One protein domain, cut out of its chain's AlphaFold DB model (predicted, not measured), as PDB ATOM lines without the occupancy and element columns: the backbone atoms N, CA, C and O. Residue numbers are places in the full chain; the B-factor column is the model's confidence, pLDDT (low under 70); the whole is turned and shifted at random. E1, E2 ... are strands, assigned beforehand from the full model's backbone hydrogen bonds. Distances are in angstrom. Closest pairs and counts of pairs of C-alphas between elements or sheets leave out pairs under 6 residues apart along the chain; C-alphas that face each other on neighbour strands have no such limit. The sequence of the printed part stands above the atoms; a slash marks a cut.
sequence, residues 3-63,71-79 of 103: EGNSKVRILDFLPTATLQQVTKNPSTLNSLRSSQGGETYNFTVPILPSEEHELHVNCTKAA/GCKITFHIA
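What this domain is: This is residues 3 to 63 and 71 to 79 of the 103 residues of the protein "SAG-related sequence SRS22I" of Toxoplasma gondii ARI (UniProt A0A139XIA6). Little of this domain is regular structure: two narrow antiparallel ribbons, the hairpin E1 and E2 and the pair E3 and E4, stand among long loops, and residues 27 to 33 stick out. The 70 printed residues hold four named strands, in the order E1, E2, E3, E4, and no named helix. The class is all strand, with 22 residues in named elements. The whole is loose, with a radius of gyration of the C-alphas of 14.5 A and spans of 38 by 30 by 18 A.

How they stand to each other: E1, residues 18 to 21, and E2, residues 41 to 44, form an antiparallel hairpin at 161 degrees; N 20 and O 42 are within hydrogen-bond range at 2.9 A. E3, residues 53 to 59, and E4, residues 72 to 78, are antiparallel at 159 degrees, with N 76 and O 55 within hydrogen-bond range at 2.7 A. E1 and E2 are each apart from E3 and E4.

Where its parts are: E1 begins at C-alpha 18 (52.968, 12.163, -137.651) and measures 10.1 A, E2 9.7 A, E3 19.5 A. E4, 19.4 A, ends at C-alpha 78 (52.781, 24.574, -144.228).

The domain as a whole: The C-alphas of Ser 6 and Ser 27, the two farthest apart, are 39.9 A apart. The E1 to E2 link is long. Residues 64 to 70 are not printed; C-alphas 63 and 71 are 14.6 A apart. Residues 24 to 38, 61 to 63 and 71 have pLDDT under 70.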
ATOM      1  N   GLU A   3      64.714  23.129-145.384       85.06
ATOM      2  CA  GLU A   3      64.101  24.453-145.535       85.06
ATOM      3  C   GLU A   3      65.133  25.334-146.245       85.06
ATOM      4  O   GLU A   3      66.267  25.489-145.778       85.06
ATOM      5  N   GLY A   4      64.807  25.787-147.457       84.31
ATOM      6  CA  GLY A   4      65.822  26.283-148.389       84.31
ATOM      7  C   GLY A   4      66.932  25.242-148.612       84.31
ATOM      8  O   GLY A   4      66.671  24.138-149.092       84.31
ATOM      9  N   ASN A   5      68.168  25.585-148.227       84.81
ATOM     10  CA  ASN A   5      69.345  24.710-148.336       84.81
ATOM     11  C   ASN A   5      69.750  24.045-147.006       84.81
ATOM     12  O   ASN A   5      70.714  23.278-146.966       84.81
ATOM     13  N   SER A   6      69.032  24.322-145.916       86.75
ATOM     14  CA  SER A   6      69.384  23.867-144.570       86.75
ATOM     15  C   SER A   6      68.668  22.569-144.227       86.75
ATOM     16  O   SER A   6      67.454  22.463-144.379       86.75
ATOM     17  N   LYS A   7      69.405  21.563-143.740       88.81
ATOM     18  CA  LYS A   7      68.805  20.311-143.257       88.81
ATOM     19  C   LYS A   7      68.098  20.562-141.927       88.81
ATOM     20  O   LYS A   7      68.726  20.997-140.969       88.81
ATOM     21  N   VAL A   8      66.822  20.198-141.859       86.56
ATOM     22  CA  VAL A   8      65.953  20.415-140.695       86.56
ATOM     23  C   VAL A   8      65.289  19.117-140.232       86.56
ATOM     24  O   VAL A   8      65.034  18.204-141.038       86.56
ATOM     25  N   ARG A   9      65.000  19.025-138.926       89.00
ATOM     26  CA  ARG A   9      64.131  17.982-138.367       89.00
ATOM     27  C   ARG A   9      62.717  18.538-138.312       89.00
ATOM     28  O   ARG A   9      62.474  19.546-137.666       89.00
ATOM     29  N   ILE A  10      61.784  17.862-138.972       83.75
ATOM     30  CA  ILE A  10      60.400  18.339-139.073       83.75
ATOM     31  C   ILE A  10      59.741  18.533-137.702       83.75
ATOM     32  O   ILE A  10      58.965  19.460-137.524       83.75
ATOM     33  N   LEU A  11      60.107  17.702-136.723       86.75
ATOM     34  CA  LEU A  11      59.566  17.753-135.365       86.75
ATOM     35  C   LEU A  11      60.043  18.970-134.560       86.75
ATOM     36  O   LEU A  11      59.440  19.269-133.538       86.75
ATOM     37  N   ASP A  12      61.081  19.686-135.012       85.31
ATOM     38  CA  ASP A  12      61.486  20.945-134.374       85.31
ATOM     39  C   ASP A  12      60.467  22.072-134.674       85.31
ATOM     40  O   ASP A  12      60.333  23.000-133.884       85.31
ATOM     41  N   PHE A  13      59.706  21.963-135.774       82.38
ATOM     42  CA  PHE A  13      58.725  22.966-136.229       82.38
ATOM     43  C   PHE A  13      57.280  22.468-136.123       82.38
ATOM     44  O   PHE A  13      56.358  23.233-135.853       82.38
ATOM     45  N   LEU A  14      57.081  21.163-136.316       88.31
ATOM     46  CA  LEU A  14      55.801  20.467-136.236       88.31
ATOM     47  C   LEU A  14      55.903  19.340-135.199       88.31
ATOM     48  O   LEU A  14      55.914  18.161-135.564       88.31
ATOM     49  N   PRO A  15      56.001  19.671-133.899       89.12
ATOM     50  CA  PRO A  15      56.324  18.699-132.849       89.12
ATOM     51  C   PRO A  15      55.272  17.597-132.690       89.12
ATOM     52  O   PRO A  15      55.571  16.521-132.181       89.12
ATOM     53  N   THR A  16      54.043  17.850-133.136       90.19
ATOM     54  CA  THR A  16      52.910  16.920-133.054       90.19
ATOM     55  C   THR A  16      52.581  16.250-134.388       90.19
ATOM     56  O   THR A  16      51.604  15.503-134.471       90.19
ATOM     57  N   ALA A  17      53.362  16.503-135.445       90.00
ATOM     58  CA  ALA A  17      53.125  15.884-136.739       90.00
ATOM     59  C   ALA A  17      53.485  14.394-136.736       90.00
ATOM     60  O   ALA A  17      54.434  13.957-136.084       90.00
ATOM     61  N   THR A  18      52.741  13.606-137.511       90.62
ATOM     62  CA  THR A  18      52.968  12.163-137.651       90.62
ATOM     63  C   THR A  18      53.032  11.760-139.117       90.62
ATOM     64  O   THR A  18      52.350  12.338-139.962       90.62
ATOM     65  N   LEU A  19      53.857  10.757-139.416       86.81
ATOM     66  CA  LEU A  19      53.943  10.119-140.725       86.81
ATOM     67  C   LEU A  19      53.685   8.626-140.538       86.81
ATOM     68  O   LEU A  19      54.432   7.959-139.826       86.81
ATOM     69  N   GLN A  20      52.620   8.111-141.147       88.56
ATOM     70  CA  GLN A  20      52.190   6.725-140.970       88.56
ATOM     71  C   GLN A  20      52.037   6.041-142.323       88.56
ATOM     72  O   GLN A  20      51.366   6.558-143.217       88.56
ATOM     73  N   GLN A  21      52.647   4.868-142.471       84.12
ATOM     74  CA  GLN A  21      52.456   4.026-143.647       84.12
ATOM     75  C   GLN A  21      51.062   3.390-143.609       84.12
ATOM     76  O   GLN A  21      50.676   2.762-142.621       84.12
ATOM     77  N   VAL A  22      50.311   3.514-144.698       84.94
ATOM     78  CA  VAL A  22      48.976   2.919-144.820       84.94
ATOM     79  C   VAL A  22      49.132   1.421-145.090       84.94
ATOM     80  O   VAL A  22      49.533   1.023-146.179       84.94
ATOM     81  N   THR A  23      48.853   0.575-144.093       72.12
ATOM     82  CA  THR A  23      49.263  -0.843-144.131       72.12
ATOM     83  C   THR A  23      48.237  -1.831-144.720       72.12
ATOM     84  O   THR A  23      48.625  -2.964-144.984       72.12
ATOM     85  N   LYS A  24      46.967  -1.460-144.983       58.81
ATOM     86  CA  LYS A  24      45.925  -2.250-145.721       58.81
ATOM     87  C   LYS A  24      44.849  -1.272-146.251       58.81
ATOM     88  O   LYS A  24      44.585  -0.300-145.560       58.81
ATOM     89  N   ASN A  25      44.176  -1.389-147.406       47.25
ATOM     90  CA  ASN A  25      43.689  -2.521-148.207       47.25
ATOM     91  C   ASN A  25      43.531  -2.061-149.692       47.25
ATOM     92  O   ASN A  25      43.031  -0.953-149.896       47.25
ATOM     93  N   PRO A  26      43.876  -2.859-150.727       48.94
ATOM     94  CA  PRO A  26      43.729  -2.540-152.168       48.94
ATOM     95  C   PRO A  26      42.299  -2.248-152.688       48.94
ATOM     96  O   PRO A  26      42.078  -2.224-153.897       48.94
ATOM     97  N   SER A  27      41.318  -2.033-151.808       44.16
ATOM     98  CA  SER A  27      39.891  -1.961-152.151       44.16
ATOM     99  C   SER A  27      39.230  -0.601-151.901       44.16
ATOM    100  O   SER A  27      38.080  -0.427-152.291       44.16
ATOM    101  N   THR A  28      39.916   0.399-151.336       47.84
ATOM    102  CA  THR A  28      39.434   1.799-151.366       47.84
ATOM    103  C   THR A  28      39.910   2.473-152.647       47.84
ATOM    104  O   THR A  28      40.735   3.384-152.671       47.84
ATOM    105  N   LEU A  29      39.391   1.919-153.734       48.97
ATOM    106  CA  LEU A  29      39.415   2.394-155.104       48.97
ATOM    107  C   LEU A  29      38.668   3.737-155.131       48.97
ATOM    108  O   LEU A  29      37.445   3.717-155.123       48.97
ATOM    109  N   ASN A  30      39.383   4.873-155.037       43.34
ATOM    110  CA  ASN A  30      38.954   6.176-155.591       43.34
ATOM    111  C   ASN A  30      39.945   7.354-155.449       43.34
ATOM    112  O   ASN A  30      39.647   8.426-155.974       43.34
ATOM    113  N   SER A  31      41.137   7.222-154.851       46.25
ATOM    114  CA  SER A  31      42.167   8.261-155.040       46.25
ATOM    115  C   SER A  31      43.027   7.920-156.254       46.25
ATOM    116  O   SER A  31      43.835   6.992-156.222       46.25
ATOM    117  N   LEU A  32      42.787   8.657-157.338       45.50
ATOM    118  CA  LEU A  32      43.546   8.685-158.584       45.50
ATOM    119  C   LEU A  32      45.032   8.319-158.411       45.50
ATOM    120  O   LEU A  32      45.744   8.947-157.634       45.50
ATOM    121  N   ARG A  33      45.495   7.416-159.286       47.34
ATOM    122  CA  ARG A  33      46.884   6.959-159.484       47.34
ATOM    123  C   ARG A  33      47.319   5.831-158.555       47.34
ATOM    124  O   ARG A  33      48.197   5.967-157.711       47.34
ATOM    125  N   SER A  34      46.790   4.657-158.867       43.50
ATOM    126  CA  SER A  34      47.529   3.398-158.840       43.50
ATOM    127  C   SER A  34      48.871   3.544-159.579       43.50
ATOM    128  O   SER A  34      49.009   3.193-160.747       43.50
ATOM    129  N   SER A  35      49.880   4.092-158.899       46.16
ATOM    130  CA  SER A  35      51.271   3.920-159.300       46.16
ATOM    131  C   SER A  35      51.710   2.553-158.803       46.16
ATOM    132  O   SER A  35      51.749   2.296-157.601       46.16
ATOM    133  N   GLN A  36      51.997   1.672-159.753       48.84
ATOM    134  CA  GLN A  36      52.622   0.367-159.570       48.84
ATOM    135  C   GLN A  36      53.643   0.367-158.412       48.84
ATOM    136  O   GLN A  36      54.683   1.014-158.497       48.84
ATOM    137  N   GLY A  37      53.336  -0.355-157.330       55.56
ATOM    138  CA  GLY A  37      54.302  -0.778-156.307       55.56
ATOM    139  C   GLY A  37      54.789   0.257-155.282       55.56
ATOM    140  O   GLY A  37      55.699  -0.068-154.526       55.56
ATOM    141  N   GLY A  38      54.235   1.472-155.236       65.50
ATOM    142  CA  GLY A  38      54.623   2.479-154.237       65.50
ATOM    143  C   GLY A  38      53.941   2.285-152.878       65.50
ATOM    144  O   GLY A  38      52.765   1.936-152.814       65.50
ATOM    145  N   GLU A  39      54.663   2.542-151.787       76.75
ATOM    146  CA  GLU A  39      54.074   2.647-150.449       76.75
ATOM    147  C   GLU A  39      53.329   3.983-150.297       76.75
ATOM    148  O   GLU A  39      53.840   5.037-150.677       76.75
ATOM    149  N   THR A  40      52.130   3.947-149.712       82.00
ATOM    150  CA  THR A  40      51.343   5.152-149.413       82.00
ATOM    151  C   THR A  40      51.542   5.562-147.963       82.00
ATOM    152  O   THR A  40      51.460   4.734-147.053       82.00
ATOM    153  N   TYR A  41      51.740   6.860-147.745       83.19
ATOM    154  CA  TYR A  41      51.935   7.443-146.426       83.19
ATOM    155  C   TYR A  41      50.916   8.549-146.165       83.19
ATOM    156  O   TYR A  41      50.676   9.394-147.024       83.19
ATOM    157  N   ASN A  42      50.369   8.567-144.951       88.00
ATOM    158  CA  ASN A  42      49.581   9.676-144.434       88.00
ATOM    159  C   ASN A  42      50.473  10.560-143.566       88.00
ATOM    160  O   ASN A  42      51.044  10.096-142.577       88.00
ATOM    161  N   PHE A  43      50.580  11.831-143.945       87.69
ATOM    162  CA  PHE A  43      51.247  12.860-143.162       87.69
ATOM    163  C   PHE A  43      50.195  13.756-142.504       87.69
ATOM    164  O   PHE A  43      49.421  14.413-143.197       87.69
ATOM    165  N   THR A  44      50.163  13.771-141.175       90.25
ATOM    166  CA  THR A  44      49.162  14.503-140.390       90.25
ATOM    167  C   THR A  44      49.840  15.587-139.570       90.25
ATOM    168  O   THR A  44      50.746  15.289-138.794       90.25
ATOM    169  N   VAL A  45      49.353  16.822-139.689       90.50
ATOM    170  CA  VAL A  45      49.798  17.984-138.905       90.50
ATOM    171  C   VAL A  45      48.604  18.496-138.095       90.50
ATOM    172  O   VAL A  45      47.781  19.233-138.632       90.50
ATOM    173  N   PRO A  46      48.440  18.068-136.830       89.56
ATOM    174  CA  PRO A  46      47.236  18.381-136.061       89.56
ATOM    175  C   PRO A  46      47.217  19.825-135.547       89.56
ATOM    176  O   PRO A  46      46.147  20.391-135.344       89.56
ATOM    177  N   ILE A  47      48.392  20.421-135.334       89.25
ATOM    178  CA  ILE A  47      48.548  21.811-134.912       89.25
ATOM    179  C   ILE A  47      49.502  22.468-135.899       89.25
ATOM    180  O   ILE A  47      50.651  22.047-136.031       89.25
ATOM    181  N   LEU A  48      49.004  23.473-136.612       88.69
ATOM    182  CA  LEU A  48      49.801  24.256-137.545       88.69
ATOM    183  C   LEU A  48      50.701  25.250-136.781       88.69
ATOM    184  O   LEU A  48      50.273  25.786-135.753       88.69
ATOM    185  N   PRO A  49      51.919  25.518-137.275       87.88
ATOM    186  CA  PRO A  49      52.886  26.415-136.643       87.88
ATOM    187  C   PRO A  49      52.430  27.881-136.704       87.88
ATOM    188  O   PRO A  49      51.520  28.235-137.453       87.88
ATOM    189  N   SER A  50      53.049  28.754-135.905       88.19
ATOM    190  CA  SER A  50      52.763  30.200-135.932       88.19
ATOM    191  C   SER A  50      53.401  30.920-137.121       88.19
ATOM    192  O   SER A  50      52.933  31.989-137.506       88.19
ATOM    193  N   GLU A  51      54.433  30.341-137.723       86.69
ATOM    194  CA  GLU A  51      55.101  30.855-138.920       86.69
ATOM    195  C   GLU A  51      54.794  29.953-140.119       86.69
ATOM    196  O   GLU A  51      54.455  28.782-139.955       86.69
ATOM    197  N   GLU A  52      54.852  30.511-141.327       89.00
ATOM    198  CA  GLU A  52      54.744  29.716-142.550       89.00
ATOM    199  C   GLU A  52      56.083  29.035-142.837       89.00
ATOM    200  O   GLU A  52      57.132  29.667-142.722       89.00
ATOM    201  N   HIS A  53      56.042  27.765-143.243       88.00
ATOM    202  CA  HIS A  53      57.241  27.001-143.578       88.00
ATOM    203  C   HIS A  53      57.130  26.346-144.950       88.00
ATOM    204  O   HIS A  53      56.105  25.755-145.304       88.00
ATOM    205  N   GLU A  54      58.235  26.373-145.693       90.56
ATOM    206  CA  GLU A  54      58.390  25.649-146.950       90.56
ATOM    207  C   GLU A  54      59.433  24.543-146.780       90.56
ATOM    208  O   GLU A  54      60.641  24.784-146.718       90.56
ATOM    209  N   LEU A  55      58.957  23.302-146.706       88.19
ATOM    210  CA  LEU A  55      59.802  22.144-146.454       88.19
ATOM    211  C   LEU A  55      59.901  21.263-147.688       88.19
ATOM    212  O   LEU A  55      58.902  20.928-148.313       88.19
ATOM    213  N   HIS A  56      61.100  20.784-147.985       88.50
ATOM    214  CA  HIS A  56      61.347  19.925-149.134       88.50
ATOM    215  C   HIS A  56      61.943  18.582-148.732       88.50
ATOM    216  O   HIS A  56      62.798  18.483-147.840       88.50
ATOM    217  N   VAL A  57      61.531  17.531-149.435       85.38
ATOM    218  CA  VAL A  57      62.177  16.216-149.408       85.38
ATOM    219  C   VAL A  57      62.628  15.833-150.806       85.38
ATOM    220  O   VAL A  57      61.929  16.071-151.787       85.38
ATOM    221  N   ASN A  58      63.797  15.210-150.878       83.81
ATOM    222  CA  ASN A  58      64.298  14.623-152.110       83.81
ATOM    223  C   ASN A  58      63.975  13.133-152.093       83.81
ATOM    224  O   ASN A  58      64.228  12.457-151.094       83.81
ATOM    225  N   CYS A  59      63.444  12.621-153.193       77.69
ATOM    226  CA  CYS A  59      63.203  11.198-153.350       77.69
ATOM    227  C   CYS A  59      64.502  10.548-153.822       77.69
ATOM    228  O   CYS A  59      65.086  10.938-154.835       77.69
ATOM    229  N   THR A  60      64.955   9.539-153.092       72.56
ATOM    230  CA  THR A  60      66.093   8.713-153.492       72.56
ATOM    231  C   THR A  60      65.570   7.428-154.115       72.56
ATOM    232  O   THR A  60      64.770   6.731-153.492       72.56
ATOM    233  N   LYS A  61      66.025   7.080-155.325       68.81
ATOM    234  CA  LYS A  61      65.776   5.742-155.880       68.81
ATOM    235  C   LYS A  61      66.490   4.717-154.994       68.81
ATOM    236  O   LYS A  61      67.691   4.846-154.756       68.81
ATOM    237  N   ALA A  62      65.770   3.705-154.514       63.03
ATOM    238  CA  ALA A  62      66.392   2.563-153.856       63.03
ATOM    239  C   ALA A  62      67.265   1.832-154.890       63.03
ATOM    240  O   ALA A  62      66.748   1.364-155.897       63.03
ATOM    241  N   ALA A  63      68.584   1.848-154.675       55.25
ATOM    242  CA  ALA A  63      69.647   1.166-155.421       55.25
ATOM    243  C   ALA A  63      69.252   0.490-156.757       55.25
ATOM    244  O   ALA A  63      69.325  -0.727-156.900       55.25
ATOM    245  N   GLY A  71      65.741  14.489-160.641       69.31
ATOM    246  CA  GLY A  71      65.589  14.718-159.210       69.31
ATOM    247  C   GLY A  71      64.115  14.838-158.845       69.31
ATOM    248  O   GLY A  71      63.432  15.764-159.271       69.31
ATOM    249  N   CYS A  72      63.613  13.894-158.057       76.94
ATOM    250  CA  CYS A  72      62.283  13.984-157.478       76.94
ATOM    251  C   CYS A  72      62.390  14.830-156.209       76.94
ATOM    252  O   CYS A  72      63.136  14.485-155.289       76.94
ATOM    253  N   LYS A  73      61.680  15.958-156.191       83.62
ATOM    254  CA  LYS A  73      61.605  16.887-155.064       83.62
ATOM    255  C   LYS A  73      60.134  17.115-154.735       83.62
ATOM    256  O   LYS A  73      59.363  17.486-155.615       83.62
ATOM    257  N   ILE A  74      59.758  16.869-153.487       85.12
ATOM    258  CA  ILE A  74      58.405  17.102-152.976       85.12
ATOM    259  C   ILE A  74      58.478  18.280-152.014       85.12
ATOM    260  O   ILE A  74      59.236  18.237-151.043       85.12
ATOM    261  N   THR A  75      57.685  19.306-152.304       89.12
ATOM    262  CA  THR A  75      57.542  20.514-151.490       89.12
ATOM    263  C   THR A  75      56.277  20.431-150.646       89.12
ATOM    264  O   THR A  75      55.200  20.152-151.169       89.12
ATOM    265  N   PHE A  76      56.391  20.740-149.361       87.94
ATOM    266  CA  PHE A  76      55.288  20.945-148.435       87.94
ATOM    267  C   PHE A  76      55.236  22.422-148.056       87.94
ATOM    268  O   PHE A  76      56.172  22.937-147.446       87.94
ATOM    269  N   HIS A  77      54.130  23.080-148.392       91.19
ATOM    270  CA  HIS A  77      53.824  24.422-147.908       91.19
ATOM    271  C   HIS A  77      52.940  24.290-146.669       91.19
ATOM    272  O   HIS A  77      51.803  23.822-146.760       91.19
ATOM    273  N   ILE A  78      53.481  24.647-145.507       88.88
ATOM    274  CA  ILE A  78      52.781  24.574-144.228       88.88
ATOM    275  C   ILE A  78      52.362  25.985-143.834       88.88
ATOM    276  O   ILE A  78      53.200  26.810-143.480       88.88
ATOM    277  N   ALA A  79      51.059  26.249-143.905       88.62
ATOM    278  CA  ALA A  79      50.492  27.543-143.554       88.62
ATOM    279  C   ALA A  79      50.591  27.831-142.047       88.62
ATOM    280  O   ALA A  79      50.547  26.919-141.217       88.62
TER     281      ALA A  79